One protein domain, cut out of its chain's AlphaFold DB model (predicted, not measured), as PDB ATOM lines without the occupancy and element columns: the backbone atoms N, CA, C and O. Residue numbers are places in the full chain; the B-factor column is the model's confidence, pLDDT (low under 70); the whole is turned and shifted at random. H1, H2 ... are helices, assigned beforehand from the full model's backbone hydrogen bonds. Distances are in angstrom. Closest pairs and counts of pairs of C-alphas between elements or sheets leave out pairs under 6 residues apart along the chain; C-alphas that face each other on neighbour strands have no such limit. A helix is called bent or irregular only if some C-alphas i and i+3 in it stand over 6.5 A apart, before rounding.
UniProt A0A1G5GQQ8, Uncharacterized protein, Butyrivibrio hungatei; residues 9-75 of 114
ATOM      1  N   ARG A   9     199.071 211.891 323.194       90.44
ATOM      2  CA  ARG A   9     198.381 213.145 323.533       90.44
ATOM      3  C   ARG A   9     197.223 212.868 324.487       90.44
ATOM      4  O   ARG A   9     196.551 211.853 324.347       90.44
ATOM      5  N   PHE A  10     196.998 213.791 325.418       90.19
ATOM      6  CA  PHE A  10     195.907 213.746 326.393       90.19
ATOM      7  C   PHE A  10     194.907 214.857 326.080       90.19
ATOM      8  O   PHE A  10     195.310 215.992 325.815       90.19
ATOM      9  N   ARG A  11     193.614 214.537 326.105       92.56
ATOM     10  CA  ARG A  11     192.534 215.504 325.903       92.56
ATOM     11  C   ARG A  11     192.133 216.119 327.240       92.56
ATOM     12  O   ARG A  11     191.605 215.429 328.102       92.56
ATOM     13  N   MET A  12     192.409 217.404 327.448       91.19
ATOM     14  CA  MET A  12     192.226 218.038 328.767       91.19
ATOM     15  C   MET A  12     190.761 218.360 329.102       91.19
ATOM     16  O   MET A  12     190.439 218.598 330.264       91.19
ATOM     17  N   ASP A  13     189.885 218.339 328.099       93.00
ATOM     18  CA  ASP A  13     188.424 218.362 328.219       93.00
ATOM     19  C   ASP A  13     187.854 217.021 328.714       93.00
ATOM     20  O   ASP A  13     186.751 216.979 329.255       93.00
ATOM     21  N   ASN A  14     188.609 215.923 328.593       94.12
ATOM     22  CA  ASN A  14     188.233 214.629 329.146       94.12
ATOM     23  C   ASN A  14     188.775 214.468 330.576       94.12
ATOM     24  O   ASN A  14     189.979 214.531 330.829       94.12
ATOM     25  N   GLU A  15     187.881 214.200 331.528       93.94
ATOM     26  CA  GLU A  15     188.248 214.080 332.942       93.94
ATOM     27  C   GLU A  15     189.234 212.940 333.230       93.94
ATOM     28  O   GLU A  15     190.105 213.082 334.092       93.94
ATOM     29  N   LEU A  16     189.120 211.814 332.516       92.19
ATOM     30  CA  LEU A  16     190.003 210.661 332.697       92.19
ATOM     31  C   LEU A  16     191.408 210.964 332.180       92.19
ATOM     32  O   LEU A  16     192.385 210.684 332.876       92.19
ATOM     33  N   ASP A  17     191.506 211.578 331.004       92.94
ATOM     34  CA  ASP A  17     192.781 211.983 330.410       92.94
ATOM     35  C   ASP A  17     193.473 213.037 331.286       92.94
ATOM     36  O   ASP A  17     194.668 212.921 331.560       92.94
ATOM     37  N   ARG A  18     192.722 214.016 331.812       94.81
ATOM     38  CA  ARG A  18     193.238 215.006 332.770       94.81
ATOM     39  C   ARG A  18     193.774 214.339 334.039       94.81
ATOM     40  O   ARG A  18     194.885 214.634 334.474       94.81
ATOM     41  N   LYS A  19     193.031 213.387 334.611       95.38
ATOM     42  CA  LYS A  19     193.468 212.644 335.803       95.38
ATOM     43  C   LYS A  19     194.716 211.799 335.526       95.38
ATOM     44  O   LYS A  19     195.614 211.721 336.368       95.38
ATOM     45  N   ALA A  20     194.797 211.174 334.352       93.25
ATOM     46  CA  ALA A  20     195.982 210.442 333.917       93.25
ATOM     47  C   ALA A  20     197.195 211.374 333.780       93.25
ATOM     48  O   ALA A  20     198.278 211.054 334.276       93.25
ATOM     49  N   TRP A  21     197.000 212.557 333.196       94.69
ATOM     50  CA  TRP A  21     198.031 213.583 333.066       94.69
ATOM     51  C   TRP A  21     198.573 214.056 334.421       94.69
ATOM     52  O   TRP A  21     199.788 214.083 334.632       94.69
ATOM     53  N   GLU A  22     197.692 214.360 335.375       95.44
ATOM     54  CA  GLU A  22     198.077 214.761 336.733       95.44
ATOM     55  C   GLU A  22     198.837 213.651 337.472       95.44
ATOM     56  O   GLU A  22     199.824 213.910 338.168       95.44
ATOM     57  N   ASN A  23     198.419 212.393 337.298       95.31
ATOM     58  CA  ASN A  23     199.123 211.244 337.862       95.31
ATOM     59  C   ASN A  23     200.539 211.108 337.292       95.31
ATOM     60  O   ASN A  23     201.490 210.955 338.064       95.31
ATOM     61  N   LEU A  24     200.693 211.226 335.970       94.88
ATOM     62  CA  LEU A  24     201.999 211.217 335.310       94.88
ATOM     63  C   LEU A  24     202.882 212.365 335.801       94.88
ATOM     64  O   LEU A  24     204.065 212.158 336.065       94.88
ATOM     65  N   GLN A  25     202.320 213.564 335.970       94.94
ATOM     66  CA  GLN A  25     203.050 214.712 336.502       94.94
ATOM     67  C   GLN A  25     203.553 214.459 337.927       94.94
ATOM     68  O   GLN A  25     204.720 214.724 338.220       94.94
ATOM     69  N   ARG A  26     202.710 213.897 338.796       96.69
ATOM     70  CA  ARG A  26     203.080 213.564 340.177       96.69
ATOM     71  C   ARG A  26     204.204 212.527 340.235       96.69
ATOM     72  O   ARG A  26     205.144 212.687 341.010       96.69
ATOM     73  N   MET A  27     204.124 211.482 339.410       95.62
ATOM     74  CA  MET A  27     205.158 210.444 339.312       95.62
ATOM     75  C   MET A  27     206.474 211.005 338.770       95.62
ATOM     76  O   MET A  27     207.525 210.787 339.365       95.62
ATOM     77  N   ALA A  28     206.408 211.807 337.706       96.19
ATOM     78  CA  ALA A  28     207.568 212.467 337.117       96.19
ATOM     79  C   ALA A  28     208.310 213.351 338.135       96.19
ATOM     80  O   ALA A  28     209.536 213.302 338.218       96.19
ATOM     81  N   MET A  29     207.574 214.105 338.962       95.69
ATOM     82  CA  MET A  29     208.159 214.902 340.047       95.69
ATOM     83  C   MET A  29     208.805 214.028 341.126       95.69
ATOM     84  O   MET A  29     209.926 214.307 341.547       95.69
ATOM     85  N   LYS A  30     208.121 212.961 341.557       96.19
ATOM     86  CA  LYS A  30     208.624 212.040 342.586       96.19
ATOM     87  C   LYS A  30     209.921 211.349 342.154       96.19
ATOM     88  O   LYS A  30     210.837 211.218 342.958       96.19
ATOM     89  N   GLU A  31     209.998 210.933 340.896       94.00
ATOM     90  CA  GLU A  31     211.144 210.210 340.335       94.00
ATOM     91  C   GLU A  31     212.198 211.124 339.696       94.00
ATOM     92  O   GLU A  31     213.210 210.635 339.199       94.00
ATOM     93  N   LYS A  32     211.979 212.447 339.709       95.00
ATOM     94  CA  LYS A  32     212.851 213.449 339.070       95.00
ATOM     95  C   LYS A  32     213.161 213.109 337.607       95.00
ATOM     96  O   LYS A  32     214.300 213.211 337.156       95.00
ATOM     97  N   THR A  33     212.141 212.699 336.860       95.50
ATOM     98  CA  THR A  33     212.268 212.309 335.450       95.50
ATOM     99  C   THR A  33     211.187 212.960 334.587       95.50
ATOM    100  O   THR A  33     210.324 213.686 335.084       95.50
ATOM    101  N   SER A  34     211.237 212.750 333.270       93.56
ATOM    102  CA  SER A  34     210.252 213.321 332.352       93.56
ATOM    103  C   SER A  34     208.934 212.537 332.380       93.56
ATOM    104  O   SER A  34     208.917 211.316 332.540       93.56
ATOM    105  N   LYS A  35     207.810 213.229 332.146       92.56
ATOM    106  CA  LYS A  35     206.490 212.588 331.994       92.56
ATOM    107  C   LYS A  35     206.492 211.533 330.884       92.56
ATOM    108  O   LYS A  35     205.901 210.475 331.059       92.56
ATOM    109  N   ASN A  36     207.203 211.799 329.785       90.94
ATOM    110  CA  ASN A  36     207.327 210.864 328.665       90.94
ATOM    111  C   ASN A  36     208.060 209.588 329.077       90.94
ATOM    112  O   ASN A  36     207.639 208.500 328.710       90.94
ATOM    113  N   THR A  37     209.121 209.711 329.877       92.06
ATOM    114  CA  THR A  37     209.872 208.559 330.390       92.06
ATOM    115  C   THR A  37     208.988 207.670 331.262       92.06
ATOM    116  O   THR A  37     208.996 206.454 331.086       92.06
ATOM    117  N   ILE A  38     208.190 208.261 332.158       94.25
ATOM    118  CA  ILE A  38     207.221 207.506 332.967       94.25
ATOM    119  C   ILE A  38     206.161 206.851 332.079       94.25
ATOM    120  O   ILE A  38     205.888 205.666 332.233       94.25
ATOM    121  N   ALA A  39     205.584 207.599 331.133       91.88
ATOM    122  CA  ALA A  39     204.541 207.087 330.250       91.88
ATOM    123  C   ALA A  39     205.025 205.885 329.426       91.88
ATOM    124  O   ALA A  39     204.345 204.864 329.385       91.88
ATOM    125  N   LEU A  40     206.220 205.974 328.833       90.50
ATOM    126  CA  LEU A  40     206.820 204.866 328.090       90.50
ATOM    127  C   LEU A  40     207.073 203.657 328.987       90.50
ATOM    128  O   LEU A  40     206.728 202.545 328.606       90.50
ATOM    129  N   ARG A  41     207.606 203.867 330.198       91.12
ATOM    130  CA  ARG A  41     207.837 202.771 331.146       91.12
ATOM    131  C   ARG A  41     206.544 202.041 331.498       91.12
ATOM    132  O   ARG A  41     206.513 200.820 331.443       91.12
ATOM    133  N   LEU A  42     205.475 202.777 331.803       91.31
ATOM    134  CA  LEU A  42     204.172 202.187 332.124       91.31
ATOM    135  C   LEU A  42     203.576 201.408 330.945       91.31
ATOM    136  O   LEU A  42     202.952 200.372 331.159       91.31
ATOM    137  N   ILE A  43     203.775 201.886 329.712       89.25
ATOM    138  CA  ILE A  43     203.351 201.170 328.504       89.25
ATOM    139  C   ILE A  43     204.132 199.863 328.358       89.25
ATOM    140  O   ILE A  43     203.510 198.823 328.156       89.25
ATOM    141  N   CYS A  44     205.460 199.897 328.506       87.25
ATOM    142  CA  CYS A  44     206.293 198.695 328.432       87.25
ATOM    143  C   CYS A  44     205.926 197.690 329.530       87.25
ATOM    144  O   CYS A  44     205.636 196.540 329.225       87.25
ATOM    145  N   GLU A  45     205.825 198.133 330.786       88.88
ATOM    146  CA  GLU A  45     205.423 197.266 331.901       88.88
ATOM    147  C   GLU A  45     204.029 196.664 331.695       88.88
ATOM    148  O   GLU A  45     203.781 195.517 332.061       88.88
ATOM    149  N   GLY A  46     203.094 197.442 331.144       85.19
ATOM    150  CA  GLY A  46     201.755 196.964 330.816       85.19
ATOM    151  C   GLY A  46     201.760 195.934 329.689       85.19
ATOM    152  O   GLY A  46     200.987 194.982 329.747       85.19
ATOM    153  N   ALA A  47     202.625 196.100 328.687       81.12
ATOM    154  CA  ALA A  47     202.787 195.147 327.594       81.12
ATOM    155  C   ALA A  47     203.404 193.828 328.085       81.12
ATOM    156  O   ALA A  47     202.833 192.771 327.839       81.12
ATOM    157  N   GLU A  48     204.489 193.894 328.860       81.88
ATOM    158  CA  GLU A  48     205.169 192.722 329.436       81.88
ATOM    159  C   GLU A  48     204.251 191.935 330.384       81.88
ATOM    160  O   GLU A  48     204.164 190.712 330.324       81.88
ATOM    161  N   LYS A  49     203.488 192.628 331.241       75.75
ATOM    162  CA  LYS A  49     202.520 191.974 332.141       75.75
ATOM    163  C   LYS A  49     201.335 191.354 331.393       75.75
ATOM    164  O   LYS A  49     200.723 190.423 331.910       75.75
ATOM    165  N   ASN A  50     201.005 191.860 330.204       61.91
ATOM    166  CA  ASN A  50     199.936 191.325 329.359       61.91
ATOM    167  C   ASN A  50     200.410 190.250 328.378       61.91
ATOM    168  O   ASN A  50     199.562 189.611 327.766       61.91
ATOM    169  N   GLU A  51     201.712 189.989 328.262       56.06
ATOM    170  CA  GLU A  51     202.253 188.932 327.396       56.06
ATOM    171  C   GLU A  51     201.760 187.526 327.811       56.06
ATOM    172  O   GLU A  51     201.748 186.594 327.012       56.06
ATOM    173  N   PHE A  52     201.243 187.393 329.041       52.94
ATOM    174  CA  PHE A  52     200.587 186.190 329.569       52.94
ATOM    175  C   PHE A  52     199.048 186.207 329.497       52.94
ATOM    176  O   PHE A  52     198.408 185.221 329.862       52.94
ATOM    177  N   CYS A  53     198.429 187.305 329.058       56.03
ATOM    178  CA  CYS A  53     196.990 187.375 328.814       56.03
ATOM    179  C   CYS A  53     196.752 187.093 327.330       56.03
ATOM    180  O   CYS A  53     197.169 187.875 326.477       56.03
ATOM    181  N   SER A  54     196.080 185.982 327.011       67.88
ATOM    182  CA  SER A  54     195.638 185.734 325.638       67.88
ATOM    183  C   SER A  54     194.865 186.953 325.125       67.88
ATOM    184  O   SER A  54     194.157 187.622 325.884       67.88
ATOM    185  N   LEU A  55     195.001 187.260 323.833       65.62
ATOM    186  CA  LEU A  55     194.240 188.336 323.185       65.62
ATOM    187  C   LEU A  55     192.737 188.228 323.490       65.62
ATOM    188  O   LEU A  55     192.082 189.251 323.672       65.62
ATOM    189  N   ASP A  56     192.231 187.001 323.646       73.50
ATOM    190  CA  ASP A  56     190.857 186.706 324.056       73.50
ATOM    191  C   ASP A  56     190.524 187.236 325.459       73.50
ATOM    192  O   ASP A  56     189.490 187.870 325.639       73.50
ATOM    193  N   ALA A  57     191.418 187.081 326.441       71.44
ATOM    194  CA  ALA A  57     191.216 187.597 327.798       71.44
ATOM    195  C   ALA A  57     191.250 189.136 327.854       71.44
ATOM    196  O   ALA A  57     190.570 189.765 328.670       71.44
ATOM    197  N   ILE A  58     192.041 189.768 326.980       71.75
ATOM    198  CA  ILE A  58     192.052 191.229 326.831       71.75
ATOM    199  C   ILE A  58     190.752 191.693 326.167       71.75
ATOM    200  O   ILE A  58     190.139 192.656 326.631       71.75
ATOM    201  N   ALA A  59     190.313 191.004 325.112       74.38
ATOM    202  CA  ALA A  59     189.066 191.299 324.417       74.38
ATOM    203  C   ALA A  59     187.850 191.149 325.343       74.38
ATOM    204  O   ALA A  59     186.983 192.020 325.345       74.38
ATOM    205  N   GLU A  60     187.825 190.114 326.182       78.19
ATOM    206  CA  GLU A  60     186.779 189.887 327.180       78.19
ATOM    207  C   GLU A  60     186.733 191.021 328.212       78.19
ATOM    208  O   GLU A  60     185.683 191.631 328.408       78.19
ATOM    209  N   LYS A  61     187.880 191.431 328.772       77.00
ATOM    210  CA  LYS A  61     187.942 192.587 329.689       77.00
ATOM    211  C   LYS A  61     187.507 193.898 329.039       77.00
ATOM    212  O   LYS A  61     186.883 194.737 329.688       77.00
ATOM    213  N   ILE A  62     187.847 194.110 327.766       81.12
ATOM    214  CA  ILE A  62     187.392 195.286 327.014       81.12
ATOM    215  C   ILE A  62     185.874 195.219 326.810       81.12
ATOM    216  O   ILE A  62     185.195 196.227 327.017       81.12
ATOM    217  N   ALA A  63     185.331 194.051 326.459       80.25
ATOM    218  CA  ALA A  63     183.895 193.843 326.307       80.25
ATOM    219  C   ALA A  63     183.143 194.091 327.625       80.25
ATOM    220  O   ALA A  63     182.148 194.816 327.620       80.25
ATOM    221  N   GLU A  64     183.655 193.601 328.755       78.50
ATOM    222  CA  GLU A  64     183.111 193.870 330.092       78.50
ATOM    223  C   GLU A  64     183.129 195.368 330.433       78.50
ATOM    224  O   GLU A  64     182.123 195.925 330.881       78.50
ATOM    225  N   LEU A  65     184.245 196.059 330.174       80.12
ATOM    226  CA  LEU A  65     184.369 197.503 330.400       80.12
ATOM    227  C   LEU A  65     183.390 198.317 329.542       80.12
ATOM    228  O   LEU A  65     182.829 199.309 330.016       80.12
ATOM    229  N   ILE A  66     183.176 197.917 328.287       77.94
ATOM    230  CA  ILE A  66     182.221 198.566 327.383       77.94
ATOM    231  C   ILE A  66     180.784 198.284 327.836       77.94
ATOM    232  O   ILE A  66     179.994 199.223 327.946       77.94
ATOM    233  N   ALA A  67     180.449 197.036 328.168       73.31
ATOM    234  CA  ALA A  67     179.125 196.653 328.659       73.31
ATOM    235  C   ALA A  67     178.756 197.394 329.957       73.31
ATOM    236  O   ALA A  67     177.640 197.907 330.087       73.31
ATOM    237  N   GLY A  68     179.712 197.542 330.881       68.56
ATOM    238  CA  GLY A  68     179.538 198.331 332.101       68.56
ATOM    239  C   GLY A  68     179.284 199.815 331.816       68.56
ATOM    240  O   GLY A  68     178.396 200.419 332.414       68.56
ATOM    241  N   LYS A  69     179.996 200.408 330.848       65.94
ATOM    242  CA  LYS A  69     179.792 201.815 330.456       65.94
ATOM    243  C   LYS A  69     178.474 202.060 329.718       65.94
ATOM    244  O   LYS A  69     177.845 203.091 329.947       65.94
ATOM    245  N   ILE A  70     178.035 201.134 328.862       60.62
ATOM    246  CA  ILE A  70     176.740 201.232 328.167       60.62
ATOM    247  C   ILE A  70     175.586 201.117 329.168       60.62
ATOM    248  O   ILE A  70     174.634 201.890 329.091       60.62
ATOM    249  N   SER A  71     175.700 200.223 330.153       55.53
ATOM    250  CA  SER A  71     174.667 200.036 331.180       55.53
ATOM    251  C   SER A  71     174.480 201.275 332.064       55.53
ATOM    252  O   SER A  71     173.356 201.604 332.430       55.53
ATOM    253  N   VAL A  72     175.557 202.014 332.358       55.81
ATOM    254  CA  VAL A  72     175.481 203.293 333.095       55.81
ATOM    255  C   VAL A  72     174.941 204.426 332.210       55.81
ATOM    256  O   VAL A  72     174.180 205.265 332.684       55.81
ATOM    257  N   SER A  73     175.277 204.435 330.917       48.25
ATOM    258  CA  SER A  73     174.797 205.446 329.962       48.25
ATOM    259  C   SER A  73     173.297 205.317 329.647       48.25
ATOM    260  O   SER A  73     172.622 206.317 329.407       48.25
ATOM    261  N   ALA A  74     172.737 204.102 329.710       51.69
ATOM    262  CA  ALA A  74     171.312 203.858 329.470       51.69
ATOM    263  C   ALA A  74     170.383 204.452 330.550       51.69
ATOM    264  O   ALA A  74     169.218 204.712 330.256       51.69
ATOM    265  N   ASN A  75     170.890 204.724 331.759       48.25
ATOM    266  CA  ASN A  75     170.097 205.283 332.862       48.25
ATOM    267  C   ASN A  75     170.107 206.821 332.940       48.25
ATOM    268  O   ASN A  75     169.350 207.376 333.728       48.25
TER     269      ASN A  75
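Overview. This is residues 9 to 75 of the 114 residues of an uncharacterized protein of Butyrivibrio hungatei (UniProt A0A1G5GQQ8). Three helices joined end to end make a flat, open frame with three sides: H1 and H2 meet at a corner near the end of H1 and the start of H2, and H3 turns away from the far end of H2 as a separate arm. The middle of the frame is empty; residues 9 to 14 fold back beside H1, while residues 43 to 49 of H2 and nearly the whole of H3 stand free. The printed part has 67 residues with three named helices, H1, H2 and H3 in that order along the chain, and no named strand; the class is all helix. The whole is loose, with a radius of gyration of the C-alphas of 15.3 A, and the C-alphas span 41 by 33 by 18 A.

Along the chain. The printed part begins at Arg 9, and residues 9 to 14 come before the first helix. H1 is residues 15 to 31, 24.4 A from first to last C-alpha; C-alpha 15 is at (188.248, 214.080, 332.942). H2 is residues 35 to 50, 22.4 A long by the same measure, and its C-alpha 35 is at (206.490, 212.588, 331.994). H3, the longest helix by residues, is residues 55 to 73 and measures 26.8 A; it ends with C-alpha 73 at (174.797, 205.446, 329.962). No helix is bent or irregular.

Arrangement. H1 and H2 touch, with 8 pairs of C-alphas within 8 A. Their closest C-alphas are those of Ala 28 and Lys 35, 5.2 A apart. H1 touches H2 with residues 24 to 28 alone, and H2 touches H1 with residues 35 to 39 alone. Their lines are about perpendicular, at 76 degrees, and their centres are 13.8 A apart. H2 and H3 are apart, but only just: their closest C-alphas are 8.3 A from each other. H1 and H3 are apart, and H3 touches no helix. In H1, H2 and H3 every pair of O i and N i+4 is within hydrogen-bond range.

Size, cuts and confidence. The two C-alphas farthest apart are those of Lys 32 and Asn 75, 44.0 A, and the C-alphas of Arg 9 and Asn 75 are 30.8 A apart. Residues 43 to 49, 51 to 57 and 59 to 75 stand free; without them the body has 36 residues and spans 27 by 27 by 13 A. The printed part has no cut. The links H1 to H2, of 3 residues, and H2 to H3, of 4 residues, are tight. The mean pLDDT of the printed part is 82.2; residues 50 to 55 and 68 to 75 are under 70, and H3 has a mean of 70, while H1 has 95.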